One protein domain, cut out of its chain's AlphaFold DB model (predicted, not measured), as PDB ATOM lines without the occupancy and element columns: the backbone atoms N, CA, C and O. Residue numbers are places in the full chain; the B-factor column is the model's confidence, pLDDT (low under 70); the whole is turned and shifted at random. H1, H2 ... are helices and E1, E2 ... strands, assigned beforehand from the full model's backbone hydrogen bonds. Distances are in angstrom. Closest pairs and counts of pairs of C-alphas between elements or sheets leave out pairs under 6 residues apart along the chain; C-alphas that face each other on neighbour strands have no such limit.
ATOM      1  N   LYS A 100      28.732 -36.529 -42.000       58.53
ATOM      2  CA  LYS A 100      29.216 -37.689 -41.231       58.53
ATOM      3  C   LYS A 100      30.279 -38.500 -41.975       58.53
ATOM      4  O   LYS A 100      31.184 -39.013 -41.334       58.53
ATOM      5  N   ALA A 101      30.190 -38.597 -43.300       65.69
ATOM      6  CA  ALA A 101      31.165 -39.294 -44.135       65.69
ATOM      7  C   ALA A 101      32.492 -38.535 -44.206       65.69
ATOM      8  O   ALA A 101      33.552 -39.148 -44.102       65.69
ATOM      9  N   ILE A 102      32.410 -37.205 -44.340       75.19
ATOM     10  CA  ILE A 102      33.566 -36.307 -44.293       75.19
ATOM     11  C   ILE A 102      34.221 -36.410 -42.911       75.19
ATOM     12  O   ILE A 102      35.368 -36.827 -42.823       75.19
ATOM     13  N   SER A 103      33.466 -36.155 -41.838       78.69
ATOM     14  CA  SER A 103      33.943 -36.212 -40.449       78.69
ATOM     15  C   SER A 103      34.612 -37.549 -40.102       78.69
ATOM     16  O   SER A 103      35.755 -37.562 -39.648       78.69
ATOM     17  N   PHE A 104      33.946 -38.674 -40.397       83.00
ATOM     18  CA  PHE A 104      34.484 -40.016 -40.160       83.00
ATOM     19  C   PHE A 104      35.786 -40.262 -40.932       83.00
ATOM     20  O   PHE A 104      36.744 -40.802 -40.379       83.00
ATOM     21  N   ARG A 105      35.851 -39.860 -42.211       88.12
ATOM     22  CA  ARG A 105      37.059 -40.071 -43.015       88.12
ATOM     23  C   ARG A 105      38.202 -39.150 -42.593       88.12
ATOM     24  O   ARG A 105      39.340 -39.604 -42.589       88.12
ATOM     25  N   THR A 106      37.914 -37.910 -42.211       91.19
ATOM     26  CA  THR A 106      38.897 -36.954 -41.683       91.19
ATOM     27  C   THR A 106      39.503 -37.443 -40.371       91.19
ATOM     28  O   THR A 106      40.724 -37.451 -40.261       91.19
ATOM     29  N   GLN A 107      38.692 -37.937 -39.427       89.75
ATOM     30  CA  GLN A 107      39.185 -38.568 -38.193       89.75
ATOM     31  C   GLN A 107      40.118 -39.745 -38.506       89.75
ATOM     32  O   GLN A 107      41.285 -39.721 -38.126       89.75
ATOM     33  N   HIS A 108      39.654 -40.701 -39.319       89.44
ATOM     34  CA  HIS A 108      40.449 -41.868 -39.710       89.44
ATOM     35  C   HIS A 108      41.748 -41.491 -40.458       89.44
ATOM     36  O   HIS A 108      42.744 -42.211 -40.375       89.44
ATOM     37  N   GLU A 109      41.773 -40.393 -41.218       93.75
ATOM     38  CA  GLU A 109      42.994 -39.939 -41.889       93.75
ATOM     39  C   GLU A 109      44.010 -39.346 -40.906       93.75
ATOM     40  O   GLU A 109      45.198 -39.635 -41.023       93.75
ATOM     41  N   ILE A 110      43.550 -38.569 -39.919       93.38
ATOM     42  CA  ILE A 110      44.399 -38.040 -38.842       93.38
ATOM     43  C   ILE A 110      44.987 -39.198 -38.034       93.38
ATOM     44  O   ILE A 110      46.199 -39.234 -37.830       93.38
ATOM     45  N   ASP A 111      44.162 -40.175 -37.650       91.38
ATOM     46  CA  ASP A 111      44.618 -41.377 -36.947       91.38
ATOM     47  C   ASP A 111      45.690 -42.122 -37.745       91.38
ATOM     48  O   ASP A 111      46.763 -42.399 -37.215       91.38
ATOM     49  N   ALA A 112      45.447 -42.362 -39.037       91.06
ATOM     50  CA  ALA A 112      46.390 -43.057 -39.907       91.06
ATOM     51  C   ALA A 112      47.710 -42.293 -40.116       91.06
ATOM     52  O   ALA A 112      48.740 -42.930 -40.316       91.06
ATOM     53  N   LEU A 113      47.703 -40.954 -40.094       91.94
ATOM     54  CA  LEU A 113      48.926 -40.144 -40.134       91.94
ATOM     55  C   LEU A 113      49.691 -40.235 -38.809       91.94
ATOM     56  O   LEU A 113      50.897 -40.477 -38.819       91.94
ATOM     57  N   VAL A 114      49.000 -40.082 -37.680       89.31
ATOM     58  CA  VAL A 114      49.597 -40.147 -36.337       89.31
ATOM     59  C   VAL A 114      50.181 -41.537 -36.054       89.31
ATOM     60  O   VAL A 114      51.278 -41.639 -35.516       89.31
ATOM     61  N   GLU A 115      49.522 -42.611 -36.494       89.75
ATOM     62  CA  GLU A 115      50.010 -43.995 -36.376       89.75
ATOM     63  C   GLU A 115      51.286 -44.300 -37.178       89.75
ATOM     64  O   GLU A 115      51.917 -45.330 -36.936       89.75
ATOM     65  N   THR A 116      51.708 -43.430 -38.107       90.31
ATOM     66  CA  THR A 116      53.007 -43.599 -38.791       90.31
ATOM     67  C   THR A 116      54.205 -43.230 -37.918       90.31
ATOM     68  O   THR A 116      55.325 -43.654 -38.213       90.31
ATOM     69  N   ILE A 117      53.986 -42.471 -36.839       86.94
ATOM     70  CA  ILE A 117      55.030 -42.072 -35.896       86.94
ATOM     71  C   ILE A 117      55.338 -43.270 -34.978       86.94
ATOM     72  O   ILE A 117      54.414 -43.813 -34.365       86.94
ATOM     73  N   PRO A 118      56.606 -43.714 -34.849       84.56
ATOM     74  CA  PRO A 118      56.955 -44.819 -33.955       84.56
ATOM     75  C   PRO A 118      56.551 -44.534 -32.500       84.56
ATOM     76  O   PRO A 118      56.652 -43.398 -32.032       84.56
ATOM     77  N   LYS A 119      56.134 -45.562 -31.755       76.44
ATOM     78  CA  LYS A 119      55.643 -45.409 -30.370       76.44
ATOM     79  C   LYS A 119      56.737 -44.988 -29.390       76.44
ATOM     80  O   LYS A 119      56.444 -44.417 -28.349       76.44
ATOM     81  N   GLU A 120      57.981 -45.280 -29.740       70.62
ATOM     82  CA  GLU A 120      59.193 -44.977 -28.987       70.62
ATOM     83  C   GLU A 120      59.711 -43.551 -29.262       70.62
ATOM     84  O   GLU A 120      60.747 -43.160 -28.730       70.62
ATOM     85  N   THR A 121      59.025 -42.772 -30.107       67.75
ATOM     86  CA  THR A 121      59.429 -41.402 -30.451       67.75
ATOM     87  C   THR A 121      59.145 -40.446 -29.297       67.75
ATOM     88  O   THR A 121      57.996 -40.301 -28.879       67.75
ATOM     89  N   GLU A 122      60.166 -39.741 -28.811       63.16
ATOM     90  CA  GLU A 122      59.976 -38.701 -27.798       63.16
ATOM     91  C   GLU A 122      59.253 -37.481 -28.388       63.16
ATOM     92  O   GLU A 122      59.760 -36.777 -29.264       63.16
ATOM     93  N   PHE A 123      58.059 -37.201 -27.865       58.69
ATOM     94  CA  PHE A 123      57.269 -36.013 -28.186       58.69
ATOM     95  C   PHE A 123      57.795 -34.783 -27.435       58.69
ATOM     96  O   PHE A 123      57.161 -34.250 -26.525       58.69
ATOM     97  N   VAL A 124      58.974 -34.319 -27.848       54.75
ATOM     98  CA  VAL A 124      59.502 -32.998 -27.491       54.75
ATOM     99  C   VAL A 124      59.322 -32.076 -28.695       54.75
ATOM    100  O   VAL A 124      60.269 -31.749 -29.407       54.75
ATOM    101  N   ILE A 125      58.073 -31.667 -28.946       50.84
ATOM    102  CA  ILE A 125      57.768 -30.606 -29.918       50.84
ATOM    103  C   ILE A 125      58.043 -29.246 -29.260       50.84
ATOM    104  O   ILE A 125      57.136 -28.446 -29.031       50.84
ATOM    105  N   ASP A 126      59.316 -28.975 -28.970       46.25
ATOM    106  CA  ASP A 126      59.776 -27.589 -28.957       46.25
ATOM    107  C   ASP A 126      59.655 -27.055 -30.389       46.25
ATOM    108  O   ASP A 126      60.041 -27.732 -31.351       46.25
ATOM    109  N   LEU A 127      59.118 -25.840 -30.556       42.94
ATOM    110  CA  LEU A 127      59.053 -25.165 -31.856       42.94
ATOM    111  C   LEU A 127      60.458 -24.715 -32.292       42.94
ATOM    112  O   LEU A 127      60.810 -23.537 -32.251       42.94
ATOM    113  N   LEU A 128      61.273 -25.681 -32.710       37.84
ATOM    114  CA  LEU A 128      62.619 -25.471 -33.216       37.84
ATOM    115  C   LEU A 128      62.566 -24.993 -34.668       37.84
ATOM    116  O   LEU A 128      62.627 -25.769 -35.623       37.84
ATOM    117  N   GLU A 129      62.504 -23.674 -34.834       42.00
ATOM    118  CA  GLU A 129      63.022 -23.044 -36.044       42.00
ATOM    119  C   GLU A 129      64.531 -23.338 -36.157       42.00
ATOM    120  O   GLU A 129      65.271 -23.072 -35.203       42.00
ATOM    121  N   PRO A 130      65.036 -23.835 -37.305       38.91
ATOM    122  CA  PRO A 130      66.469 -24.091 -37.473       38.91
ATOM    123  C   PRO A 130      67.346 -22.830 -37.389       38.91
ATOM    124  O   PRO A 130      68.557 -22.936 -37.200       38.91
ATOM    125  N   GLU A 131      66.759 -21.631 -37.517       35.41
ATOM    126  CA  GLU A 131      67.490 -20.367 -37.651       35.41
ATOM    127  C   GLU A 131      67.115 -19.295 -36.608       35.41
ATOM    128  O   GLU A 131      66.621 -18.221 -36.925       35.41
ATOM    129  N   GLY A 143      51.620 -27.988 -25.164       57.19
ATOM    130  CA  GLY A 143      52.139 -29.240 -24.605       57.19
ATOM    131  C   GLY A 143      51.797 -30.527 -25.358       57.19
ATOM    132  O   GLY A 143      51.290 -31.453 -24.734       57.19
ATOM    133  N   LEU A 144      52.115 -30.608 -26.654       64.44
ATOM    134  CA  LEU A 144      52.027 -31.845 -27.437       64.44
ATOM    135  C   LEU A 144      53.045 -32.878 -26.918       64.44
ATOM    136  O   LEU A 144      54.190 -32.897 -27.366       64.44
ATOM    137  N   ARG A 145      52.633 -33.705 -25.949       69.69
ATOM    138  CA  ARG A 145      53.478 -34.693 -25.249       69.69
ATOM    139  C   ARG A 145      53.183 -36.132 -25.662       69.69
ATOM    140  O   ARG A 145      53.926 -37.038 -25.296       69.69
ATOM    141  N   THR A 146      52.092 -36.353 -26.388       79.62
ATOM    142  CA  THR A 146      51.620 -37.671 -26.814       79.62
ATOM    143  C   THR A 146      51.031 -37.629 -28.226       79.62
ATOM    144  O   THR A 146      50.671 -36.574 -28.756       79.62
ATOM    145  N   LEU A 147      50.868 -38.815 -28.817       80.81
ATOM    146  CA  LEU A 147      50.135 -39.013 -30.071       80.81
ATOM    147  C   LEU A 147      48.673 -38.526 -29.976       80.81
ATOM    148  O   LEU A 147      48.132 -38.017 -30.957       80.81
ATOM    149  N   ASP A 148      48.042 -38.633 -28.804       83.38
ATOM    150  CA  ASP A 148      46.649 -38.219 -28.594       83.38
ATOM    151  C   ASP A 148      46.496 -36.699 -28.459       83.38
ATOM    152  O   ASP A 148      45.510 -36.137 -28.948       83.38
ATOM    153  N   ASP A 149      47.498 -36.010 -27.903       82.19
ATOM    154  CA  ASP A 149      47.556 -34.544 -27.942       82.19
ATOM    155  C   ASP A 149      47.652 -34.059 -29.399       82.19
ATOM    156  O   ASP A 149      46.958 -33.120 -29.791       82.19
ATOM    157  N   LEU A 150      48.454 -34.739 -30.233       83.75
ATOM    158  CA  LEU A 150      48.618 -34.412 -31.655       83.75
ATOM    159  C   LEU A 150      47.325 -34.638 -32.461       83.75
ATOM    160  O   LEU A 150      46.965 -33.783 -33.274       83.75
ATOM    161  N   ARG A 151      46.589 -35.732 -32.204       87.31
ATOM    162  CA  ARG A 151      45.234 -35.956 -32.757       87.31
ATOM    163  C   ARG A 151      44.278 -34.832 -32.363       87.31
ATOM    164  O   ARG A 151      43.591 -34.268 -33.215       87.31
ATOM    165  N   SER A 152      44.244 -34.509 -31.070       85.69
ATOM    166  CA  SER A 152      43.327 -33.522 -30.489       85.69
ATOM    167  C   SER A 152      43.593 -32.119 -31.034       85.69
ATOM    168  O   SER A 152      42.659 -31.410 -31.410       85.69
ATOM    169  N   TRP A 153      44.868 -31.744 -31.154       89.19
ATOM    170  CA  TRP A 153      45.293 -30.507 -31.802       89.19
ATOM    171  C   TRP A 153      44.866 -30.454 -33.273       89.19
ATOM    172  O   TRP A 153      44.255 -29.469 -33.680       89.19
ATOM    173  N   ALA A 154      45.110 -31.509 -34.056       87.38
ATOM    174  CA  ALA A 154      44.768 -31.521 -35.480       87.38
ATOM    175  C   ALA A 154      43.254 -31.392 -35.726       87.38
ATOM    176  O   ALA A 154      42.832 -30.653 -36.614       87.38
ATOM    177  N   LEU A 155      42.432 -32.070 -34.914       86.50
ATOM    178  CA  LEU A 155      40.972 -31.944 -34.958       86.50
ATOM    179  C   LEU A 155      40.499 -30.541 -34.551       86.50
ATOM    180  O   LEU A 155      39.617 -29.988 -35.204       86.50
ATOM    181  N   SER A 156      41.099 -29.953 -33.512       86.62
ATOM    182  CA  SER A 156      40.803 -28.580 -33.075       86.62
ATOM    183  C   SER A 156      41.153 -27.550 -34.156       86.62
ATOM    184  O   SER A 156      40.355 -26.665 -34.455       86.62
ATOM    185  N   GLU A 157      42.313 -27.700 -34.802       87.00
ATOM    186  CA  GLU A 157      42.758 -26.812 -35.878       87.00
ATOM    187  C   GLU A 157      41.915 -26.934 -37.148       87.00
ATOM    188  O   GLU A 157      41.662 -25.928 -37.805       87.00
ATOM    189  N   LEU A 158      41.450 -28.133 -37.504       81.06
ATOM    190  CA  LEU A 158      40.556 -28.331 -38.652       81.06
ATOM    191  C   LEU A 158      39.149 -27.747 -38.440       81.06
ATOM    192  O   LEU A 158      38.438 -27.515 -39.420       81.06
ATOM    193  N   GLY A 159      38.753 -27.491 -37.190       80.88
ATOM    194  CA  GLY A 159      37.456 -26.918 -36.840       80.88
ATOM    195  C   GLY A 159      36.275 -27.838 -37.164       80.88
ATOM    196  O   GLY A 159      36.415 -29.056 -37.268       80.88
ATOM    197  N   ASP A 160      35.089 -27.251 -37.326       73.12
ATOM    198  CA  ASP A 160      33.811 -27.948 -37.531       73.12
ATOM    199  C   ASP A 160      33.260 -27.867 -38.971       73.12
ATOM    200  O   ASP A 160      32.190 -28.409 -39.270       73.12
ATOM    201  N   GLN A 161      33.988 -27.207 -39.879       66.31
ATOM    202  CA  GLN A 161      33.516 -26.892 -41.227       66.31
ATOM    203  C   GLN A 161      33.738 -28.050 -42.220       66.31
ATOM    204  O   GLN A 161      34.885 -28.378 -42.540       66.31
ATOM    205  N   PRO A 162      32.674 -28.624 -42.822       63.44
ATOM    206  CA  PRO A 162      32.815 -29.770 -43.726       63.44
ATOM    207  C   PRO A 162      33.588 -29.460 -45.015       63.44
ATOM    208  O   PRO A 162      34.196 -30.358 -45.592       63.44
ATOM    209  N   SER A 163      33.592 -28.200 -45.458       60.25
ATOM    210  CA  SER A 163      34.404 -27.722 -46.582       60.25
ATOM    211  C   SER A 163      35.903 -27.820 -46.285       60.25
ATOM    212  O   SER A 163      36.639 -28.336 -47.120       60.25
ATOM    213  N   VAL A 164      36.334 -27.395 -45.089       75.75
ATOM    214  CA  VAL A 164      37.729 -27.473 -44.611       75.75
ATOM    215  C   VAL A 164      38.164 -28.928 -44.451       75.75
ATOM    216  O   VAL A 164      39.258 -29.304 -44.861       75.75
ATOM    217  N   TRP A 165      37.292 -29.778 -43.908       82.44
ATOM    218  CA  TRP A 165      37.561 -31.211 -43.802       82.44
ATOM    219  C   TRP A 165      37.702 -31.890 -45.171       82.44
ATOM    220  O   TRP A 165      38.557 -32.761 -45.342       82.44
ATOM    221  N   LEU A 166      36.883 -31.497 -46.153       76.69
ATOM    222  CA  LEU A 166      36.936 -32.062 -47.499       76.69
ATOM    223  C   LEU A 166      38.179 -31.587 -48.263       76.69
ATOM    224  O   LEU A 166      38.876 -32.422 -48.838       76.69
ATOM    225  N   THR A 167      38.510 -30.289 -48.224       81.31
ATOM    226  CA  THR A 167      39.763 -29.773 -48.805       81.31
ATOM    227  C   THR A 167      40.982 -30.393 -48.143       81.31
ATOM    228  O   THR A 167      41.910 -30.761 -48.854       81.31
ATOM    229  N   PHE A 168      40.965 -30.609 -46.826       93.69
ATOM    230  CA  PHE A 168      42.024 -31.311 -46.102       93.69
ATOM    231  C   PHE A 168      42.266 -32.726 -46.644       93.69
ATOM    232  O   PHE A 168      43.403 -33.067 -46.977       93.69
ATOM    233  N   LEU A 169      41.204 -33.520 -46.828       89.19
ATOM    234  CA  LEU A 169      41.316 -34.841 -47.455       89.19
ATOM    235  C   LEU A 169      41.899 -34.755 -48.877       89.19
ATOM    236  O   LEU A 169      42.719 -35.594 -49.242       89.19
ATOM    237  N   GLY A 170      41.549 -33.716 -49.642       82.62
ATOM    238  CA  GLY A 170      42.064 -33.468 -50.998       82.62
ATOM    239  C   GLY A 170      43.440 -32.801 -51.080       82.62
ATOM    240  O   GLY A 170      43.988 -32.664 -52.165       82.62
ATOM    241  N   GLN A 171      44.028 -32.368 -49.961       92.38
ATOM    242  CA  GLN A 171      45.455 -32.027 -49.899       92.38
ATOM    243  C   GLN A 171      46.319 -33.263 -49.617       92.38
ATOM    244  O   GLN A 171      47.513 -33.258 -49.922       92.38
ATOM    245  N   LEU A 172      45.727 -34.311 -49.038       91.25
ATOM    246  CA  LEU A 172      46.398 -35.553 -48.650       91.25
ATOM    247  C   LEU A 172      46.238 -36.687 -49.672       91.25
ATOM    248  O   LEU A 172      47.036 -37.624 -49.676       91.25
ATOM    249  N   HIS A 173      45.221 -36.631 -50.526       85.81
ATOM    250  CA  HIS A 173      44.939 -37.665 -51.515       85.81
ATOM    251  C   HIS A 173      44.489 -37.040 -52.822       85.81
ATOM    252  O   HIS A 173      43.573 -36.219 -52.830       85.81
ATOM    253  N   ASP A 174      45.094 -37.491 -53.914       72.50
ATOM    254  CA  ASP A 174      44.799 -37.007 -55.262       72.50
ATOM    255  C   ASP A 174      43.456 -37.557 -55.777       72.50
ATOM    256  O   ASP A 174      42.867 -37.017 -56.712       72.50
ATOM    257  N   VAL A 175      42.938 -38.625 -55.150       57.19
ATOM    258  CA  VAL A 175      41.645 -39.238 -55.477       57.19
ATOM    259  C   VAL A 175      40.791 -39.414 -54.219       57.19
ATOM    260  O   VAL A 175      41.031 -40.289 -53.383       57.19
ATOM    261  N   ILE A 176      39.712 -38.636 -54.115       65.44
ATOM    262  CA  ILE A 176      38.638 -38.858 -53.138       65.44
ATOM    263  C   ILE A 176      37.484 -39.576 -53.838       65.44
ATOM    264  O   ILE A 176      36.981 -39.095 -54.847       65.44
ATOM    265  N   LEU A 177      37.020 -40.699 -53.285       50.88
ATOM    266  CA  LEU A 177      35.869 -41.449 -53.786       50.88
ATOM    267  C   LEU A 177      34.702 -41.398 -52.796       50.88
ATOM    268  O   LEU A 177      34.879 -41.747 -51.630       50.88
ATOM    269  N   LEU A 178      33.493 -41.066 -53.256       60.81
ATOM    270  CA  LEU A 178      32.262 -41.302 -52.490       60.81
ATOM    271  C   LEU A 178      31.638 -42.639 -52.912       60.81
ATOM    272  O   LEU A 178      31.323 -42.856 -54.079       60.81
ATOM    273  N   THR A 179      31.476 -43.546 -51.955       50.62
ATOM    274  CA  THR A 179      30.879 -44.879 -52.151       50.62
ATOM    275  C   THR A 179      29.344 -44.834 -52.176       50.62
ATOM    276  O   THR A 179      28.760 -43.890 -51.638       50.62
ATOM    277  N   PRO A 180      28.664 -45.846 -52.757       42.91
ATOM    278  CA  PRO A 180      27.199 -45.871 -52.844       42.91
ATOM    279  C   PRO A 180      26.492 -45.870 -51.482       42.91
ATOM    280  O   PRO A 180      25.371 -45.386 -51.380       42.91
ATOM    281  N   ASP A 181      27.136 -46.396 -50.439       46.66
ATOM    282  CA  ASP A 181      26.637 -46.437 -49.061       46.66
ATOM    283  C   ASP A 181      27.051 -45.207 -48.230       46.66
ATOM    284  O   ASP A 181      26.996 -45.215 -47.000       46.66
ATOM    285  N   GLY A 182      27.467 -44.127 -48.897       51.16
ATOM    286  CA  GLY A 182      27.687 -42.829 -48.271       51.16
ATOM    287  C   GLY A 182      28.988 -42.705 -47.478       51.16
ATOM    288  O   GLY A 182      29.110 -41.759 -46.709       51.16
ATOM    289  N   ARG A 183      29.970 -43.603 -47.640       61.00
ATOM    290  CA  ARG A 183      31.324 -43.455 -47.062       61.00
ATOM    291  C   ARG A 183      32.285 -42.785 -48.043       61.00
ATOM    292  O   ARG A 183      32.215 -43.035 -49.246       61.00
ATOM    293  N   LEU A 184      33.245 -42.016 -47.534       68.94
ATOM    294  CA  LEU A 184      34.389 -41.557 -48.324       68.94
ATOM    295  C   LEU A 184      35.553 -42.554 -48.248       68.94
ATOM    296  O   LEU A 184      35.905 -43.028 -47.169       68.94
ATOM    297  N   LEU A 185      36.181 -42.823 -49.391       62.12
ATOM    298  CA  LEU A 185      37.446 -43.542 -49.510       62.12
ATOM    299  C   LEU A 185      38.472 -42.619 -50.160       62.12
ATOM    300  O   LEU A 185      38.292 -42.205 -51.302       62.12
ATOM    301  N   CYS A 186      39.569 -42.345 -49.470       75.06
ATOM    302  CA  CYS A 186      40.688 -41.610 -50.048       75.06
ATOM    303  C   CYS A 186      41.709 -42.600 -50.632       75.06
ATOM    304  O   CYS A 186      41.969 -43.659 -50.050       75.06
ATOM    305  N   ARG A 187      42.218 -42.301 -51.828       65.31
ATOM    306  CA  ARG A 187      43.112 -43.134 -52.639       65.31
ATOM    307  C   ARG A 187      44.184 -42.246 -53.266       65.31
ATOM    308  O   ARG A 187      43.960 -41.060 -53.446       65.31
ATOM    309  N   GLN A 188      45.299 -42.862 -53.663       70.69
ATOM    310  CA  GLN A 188      46.465 -42.166 -54.223       70.69
ATOM    311  C   GLN A 188      46.966 -41.070 -53.258       70.69
ATOM    312  O   GLN A 188      46.631 -39.900 -53.418       70.69
ATOM    313  N   PRO A 189      47.721 -41.460 -52.207       84.06
ATOM    314  CA  PRO A 189      48.400 -40.521 -51.318       84.06
ATOM    315  C   PRO A 189      49.175 -39.469 -52.110       84.06
ATOM    316  O   PRO A 189      50.102 -39.831 -52.835       84.06
ATOM    317  N   SER A 190      48.823 -38.198 -51.931       88.56
ATOM    318  CA  SER A 190      49.496 -37.091 -52.612       88.56
ATOM    319  C   SER A 190      50.963 -37.004 -52.193       88.56
ATOM    320  O   SER A 190      51.334 -37.466 -51.106       88.56
ATOM    321  N   ASP A 191      51.798 -36.336 -52.990       89.69
ATOM    322  CA  ASP A 191      53.199 -36.065 -52.630       89.69
ATOM    323  C   ASP A 191      53.317 -35.427 -51.236       89.69
ATOM    324  O   ASP A 191      54.211 -35.759 -50.460       89.69
ATOM    325  N   ARG A 192      52.357 -34.568 -50.859       90.88
ATOM    326  CA  ARG A 192      52.311 -33.942 -49.527       90.88
ATOM    327  C   ARG A 192      52.074 -34.955 -48.409       90.88
ATOM    328  O   ARG A 192      52.699 -34.856 -47.354       90.88
ATOM    329  N   ARG A 193      51.188 -35.933 -48.624       92.56
ATOM    330  CA  ARG A 193      50.949 -37.020 -47.667       92.56
ATOM    331  C   ARG A 193      52.147 -37.958 -47.582       92.56
ATOM    332  O   ARG A 193      52.501 -38.381 -46.485       92.56
ATOM    333  N   GLN A 194      52.767 -38.280 -48.715       90.94
ATOM    334  CA  GLN A 194      53.963 -39.122 -48.755       90.94
ATOM    335  C   GLN A 194      55.140 -38.453 -48.030       90.94
ATOM    336  O   GLN A 194      55.801 -39.108 -47.228       90.94
ATOM    337  N   GLU A 195      55.348 -37.148 -48.228       91.94
ATOM    338  CA  GLU A 195      56.403 -36.386 -47.552       91.94
ATOM    339  C   GLU A 195      56.163 -36.296 -46.033       91.94
ATOM    340  O   GLU A 195      57.097 -36.514 -45.266       91.94
ATOM    341  N   ILE A 196      54.920 -36.093 -45.566       91.38
ATOM    342  CA  ILE A 196      54.593 -36.186 -44.127       91.38
ATOM    343  C   ILE A 196      54.958 -37.561 -43.555       91.38
ATOM    344  O   ILE A 196      55.643 -37.639 -42.538       91.38
ATOM    345  N   VAL A 197      54.527 -38.644 -44.207       91.56
ATOM    346  CA  VAL A 197      54.751 -40.016 -43.717       91.56
ATOM    347  C   VAL A 197      56.236 -40.396 -43.736       91.56
ATOM    348  O   VAL A 197      56.718 -41.068 -42.827       91.56
ATOM    349  N   LYS A 198      56.993 -39.928 -44.732       91.06
ATOM    350  CA  LYS A 198      58.452 -40.090 -44.808       91.06
ATOM    351  C   LYS A 198      59.167 -39.448 -43.614       91.06
ATOM    352  O   LYS A 198      60.119 -40.030 -43.100       91.06
ATOM    353  N   HIS A 199      58.666 -38.309 -43.136       87.50
ATOM    354  CA  HIS A 199      59.191 -37.585 -41.972       87.50
ATOM    355  C   HIS A 199      58.548 -37.988 -40.638       87.50
ATOM    356  O   HIS A 199      58.742 -37.305 -39.638       87.50
ATOM    357  N   ALA A 200      57.834 -39.117 -40.560       85.69
ATOM    358  CA  ALA A 200      57.172 -39.561 -39.325       85.69
ATOM    359  C   ALA A 200      58.122 -39.855 -38.143       85.69
ATOM    360  O   ALA A 200      57.675 -39.944 -37.003       85.69
ATOM    361  N   ARG A 201      59.436 -39.979 -38.383       82.56
ATOM    362  CA  ARG A 201      60.465 -40.060 -37.325       82.56
ATOM    363  C   ARG A 201      60.973 -38.691 -36.856       82.56
ATOM    364  O   ARG A 201      61.595 -38.600 -35.805       82.56
ATOM    365  N   GLU A 202      60.713 -37.635 -37.621       84.19
ATOM    366  CA  GLU A 202      61.151 -36.262 -37.369       84.19
ATOM    367  C   GLU A 202      59.937 -35.417 -36.961       84.19
ATOM    368  O   GLU A 202      59.420 -34.614 -37.738       84.19
ATOM    369  N   VAL A 203      59.447 -35.615 -35.729       76.81
ATOM    370  CA  VAL A 203      58.143 -35.092 -35.261       76.81
ATOM    371  C   VAL A 203      57.975 -33.584 -35.489       76.81
ATOM    372  O   VAL A 203      56.898 -33.145 -35.889       76.81
ATOM    373  N   GLY A 204      59.028 -32.781 -35.308       78.56
ATOM    374  CA  GLY A 204      58.983 -31.338 -35.584       78.56
ATOM    375  C   GLY A 204      58.736 -31.001 -37.063       78.56
ATOM    376  O   GLY A 204      57.973 -30.082 -37.373       78.56
ATOM    377  N   LEU A 205      59.319 -31.772 -37.988       82.50
ATOM    378  CA  LEU A 205      59.115 -31.608 -39.428       82.50
ATOM    379  C   LEU A 205      57.752 -32.165 -39.864       82.50
ATOM    380  O   LEU A 205      57.030 -31.479 -40.592       82.50
ATOM    381  N   PHE A 206      57.353 -33.333 -39.347       87.50
ATOM    382  CA  PHE A 206      55.998 -33.879 -39.497       87.50
ATOM    383  C   PHE A 206      54.942 -32.843 -39.086       87.50
ATOM    384  O   PHE A 206      54.048 -32.525 -39.867       87.50
ATOM    385  N   PHE A 207      55.077 -32.257 -37.891       85.94
ATOM    386  CA  PHE A 207      54.152 -31.258 -37.357       85.94
ATOM    387  C   PHE A 207      54.085 -30.003 -38.236       85.94
ATOM    388  O   PHE A 207      52.996 -29.534 -38.572       85.94
ATOM    389  N   LYS A 208      55.242 -29.482 -38.671       85.81
ATOM    390  CA  LYS A 208      55.321 -28.316 -39.565       85.81
ATOM    391  C   LYS A 208      54.603 -28.564 -40.895       85.81
ATOM    392  O   LYS A 208      53.850 -27.703 -41.356       85.81
ATOM    393  N   LEU A 209      54.811 -29.733 -41.501       88.44
ATOM    394  CA  LEU A 209      54.150 -30.129 -42.746       88.44
ATOM    395  C   LEU A 209      52.641 -30.338 -42.542       88.44
ATOM    396  O   LEU A 209      51.844 -29.828 -43.326       88.44
ATOM    397  N   PHE A 210      52.240 -31.012 -41.464       91.56
ATOM    398  CA  PHE A 210      50.836 -31.273 -41.141       91.56
ATOM    399  C   PHE A 210      50.054 -29.971 -40.908       91.56
ATOM    400  O   PHE A 210      49.002 -29.767 -41.517       91.56
ATOM    401  N   ARG A 211      50.620 -29.031 -40.138       90.75
ATOM    402  CA  ARG A 211      50.061 -27.682 -39.958       90.75
ATOM    403  C   ARG A 211      49.914 -26.939 -41.287       90.75
ATOM    404  O   ARG A 211      48.863 -26.363 -41.544       90.75
ATOM    405  N   SER A 212      50.932 -26.992 -42.148       92.50
ATOM    406  CA  SER A 212      50.894 -26.366 -43.481       92.50
ATOM    407  C   SER A 212      49.756 -26.912 -44.358       92.50
ATOM    408  O   SER A 212      49.097 -26.153 -45.069       92.50
ATOM    409  N   ILE A 213      49.460 -28.215 -44.269       94.56
ATOM    410  CA  ILE A 213      48.325 -28.824 -44.976       94.56
ATOM    411  C   ILE A 213      46.979 -28.336 -44.429       94.56
ATOM    412  O   ILE A 213      46.088 -28.037 -45.225       94.56
ATOM    413  N   ILE A 214      46.825 -28.230 -43.106       92.94
ATOM    414  CA  ILE A 214      45.587 -27.733 -42.485       92.94
ATOM    415  C   ILE A 214      45.327 -26.270 -42.887       92.94
ATOM    416  O   ILE A 214      44.216 -25.936 -43.297       92.94
ATOM    417  N   GLU A 215      46.348 -25.407 -42.868       90.69
ATOM    418  CA  GLU A 215      46.206 -24.012 -43.310       90.69
ATOM    419  C   GLU A 215      45.892 -23.896 -44.812       90.69
ATOM    420  O   GLU A 215      45.009 -23.129 -45.203       90.69
ATOM    421  N   ALA A 216      46.528 -24.709 -45.663       90.19
ATOM    422  CA  ALA A 216      46.193 -24.767 -47.087       90.19
ATOM    423  C   ALA A 216      44.743 -25.237 -47.327       90.19
ATOM    424  O   ALA A 216      44.052 -24.701 -48.194       90.19
ATOM    425  N   ALA A 217      44.257 -26.198 -46.538       86.62
ATOM    426  CA  ALA A 217      42.879 -26.675 -46.597       86.62
ATOM    427  C   ALA A 217      41.866 -25.586 -46.201       86.62
ATOM    428  O   ALA A 217      40.875 -25.395 -46.915       86.62
ATOM    429  N   LYS A 218      42.136 -24.836 -45.120       78.94
ATOM    430  CA  LYS A 218      41.338 -23.668 -44.700       78.94
ATOM    431  C   LYS A 218      41.273 -22.611 -45.811       78.94
ATOM    432  O   LYS A 218      40.181 -22.159 -46.153       78.94
ATOM    433  N   ALA A 219      42.413 -22.265 -46.415       77.69
ATOM    434  CA  ALA A 219      42.486 -21.280 -47.496       77.69
ATOM    435  C   ALA A 219      41.682 -21.709 -48.739       77.69
ATOM    436  O   ALA A 219      40.843 -20.954 -49.229       77.69
ATOM    437  N   LEU A 220      41.858 -22.952 -49.202       68.75
ATOM    438  CA  LEU A 220      41.103 -23.497 -50.338       68.75
ATOM    439  C   LEU A 220      39.593 -23.553 -50.068       68.75
ATOM    440  O   LEU A 220      38.798 -23.249 -50.959       68.75
ATOM    441  N   ALA A 221      39.184 -23.886 -48.840       62.75
ATOM    442  CA  ALA A 221      37.778 -23.904 -48.447       62.75
ATOM    443  C   ALA A 221      37.168 -22.492 -48.425       62.75
ATOM    444  O   ALA A 221      36.043 -22.311 -48.898       62.75
ATOM    445  N   ALA A 222      37.911 -21.488 -47.945       62.19
ATOM    446  CA  ALA A 222      37.496 -20.085 -47.978       62.19
ATOM    447  C   ALA A 222      37.346 -19.552 -49.418       62.19
ATOM    448  O   ALA A 222      36.404 -18.819 -49.713       62.19
ATOM    449  N   GLU A 223      38.218 -19.984 -50.334       60.44
ATOM    450  CA  GLU A 223      38.132 -19.690 -51.773       60.44
ATOM    451  C   GLU A 223      37.090 -20.542 -52.530       60.44
ATOM    452  O   GLU A 223      36.940 -20.391 -53.742       60.44
ATOM    453  N   GLN A 224      36.368 -21.442 -51.847       53.50
ATOM    454  CA  GLN A 224      35.433 -22.421 -52.433       53.50
ATOM    455  C   GLN A 224      36.070 -23.359 -53.481       53.50
ATOM    456  O   GLN A 224      35.373 -23.983 -54.286       53.50
ATOM    457  N   LYS A 225      37.399 -23.512 -53.444       59.75
ATOM    458  CA  LYS A 225      38.177 -24.453 -54.260       59.75
ATOM    459  C   LYS A 225      38.185 -25.826 -53.591       59.75
ATOM    460  O   LYS A 225      39.177 -26.249 -53.003       59.75
ATOM    461  N   LEU A 226      37.037 -26.495 -53.639       60.22
ATOM    462  CA  LEU A 226      36.898 -27.861 -53.141       60.22
ATOM    463  C   LEU A 226      37.612 -28.860 -54.074       60.22
ATOM    464  O   LEU A 226      37.682 -28.612 -55.278       60.22
ATOM    465  N   PRO A 227      38.140 -29.976 -53.542       59.75
ATOM    466  CA  PRO A 227      38.729 -31.034 -54.349       59.75
ATOM    467  C   PRO A 227      37.643 -31.858 -55.044       59.75
ATOM    468  O   PRO A 227      36.541 -32.028 -54.513       59.75
ATOM    469  N   ASP A 228      37.982 -32.428 -56.198       54.38
ATOM    470  CA  ASP A 228      37.078 -33.302 -56.937       54.38
ATOM    471  C   ASP A 228      36.777 -34.586 -56.150       54.38
ATOM    472  O   ASP A 228      37.651 -35.410 -55.870       54.38
ATOM    473  N   VAL A 229      35.500 -34.783 -55.816       56.59
ATOM    474  CA  VAL A 229      35.013 -36.030 -55.219       56.59
ATOM    475  C   VAL A 229      34.528 -36.943 -56.335       56.59
ATOM    476  O   VAL A 229      33.391 -36.867 -56.799       56.59
ATOM    477  N   ILE A 230      35.395 -37.851 -56.758       46.03
ATOM    478  CA  ILE A 230      35.114 -38.865 -57.768       46.03
ATOM    479  C   ILE A 230      34.272 -39.977 -57.129       46.03
ATOM    480  O   ILE A 230      34.759 -41.067 -56.838       46.03
ATOM    481  N   ALA A 231      32.971 -39.763 -56.923       46.44
ATOM    482  CA  ALA A 231      32.085 -40.927 -56.823       46.44
ATOM    483  C   ALA A 231      32.271 -41.754 -58.119       46.44
ATOM    484  O   ALA A 231      32.104 -41.200 -59.210       46.44
TER     485      ALA A 231
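Overview. This is residues 100 to 131 and 143 to 231 of the 395 residues of the protein "XRE family transcriptional regulator" of Candidatus Omnitrophica bacterium (UniProt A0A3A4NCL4). Four helices pack in a compact cluster, mostly at crossed angles, in which H3 packs most closely on the later part of H5, H1 packs on H3, and H2 packs on both H1 and H5; H4 folds back beside the first part of H5. The strand hairpin E1 E2 lies near H1 and H3 toward one end of the long axis, and residues 115 to 131, without a named element, run past the other end. The 121 printed residues include five named helices and two strands, in the order H1 H2 H3 E1 E2 H4 H5, mostly helix, with an antiparallel sheet E1 - E2. The whole is compact, radius of gyration of the C-alphas 14.3 A, spanning 43 by 28 by 25 A.

Arrangement. E1, residues 173 to 178, and E2, residues 184 to 189, form an antiparallel hairpin at 159 degrees; N 177 and O 185 are within hydrogen-bond range, 2.8 A. The closest C-alphas of E2 and H1, residues 100 to 114, are those of Leu 184 and Ala 101, 5.8 A. H3, residues 162 to 172, touches H1 at a steep tilt of 39 degrees, the same way, closest C-alphas Trp 165 and Thr 106, 6.3 A. H5, residues 203 to 222, touches H3 with residues 213 to 221 alone, closest C-alphas Ala 217 and Phe 168, 4.7 A. H2, residues 147 to 158, touches H1, closest C-alphas Leu 147 and Val 114, 6.4 A, and H5, closest C-alphas Leu 158 and Ile 214, 6.4 A. H4, residues 191 to 198, and H5 form a helical hairpin at a shallow tilt of 24 degrees, closest C-alphas Ile 196 and Phe 206, 5.4 A. In H1 to H5 every O i to N i+4 pair is within hydrogen-bond range.

Along the chain. H1 begins at C-alpha 100 (29.216, -37.689, -41.231) and is 21.1 A long. H5, 28.5 A long, ends at C-alpha 222 (37.496, -20.085, -47.978).

Size, cuts and confidence. Residues 132 to 142 are not printed; C-alphas 131 and 143 are 22.0 A apart. The links printed whole are tight. Mean pLDDT of the printed part is 75.2; residues 121 to 131, 175 to 185 and 220 to 231 are among those under 70.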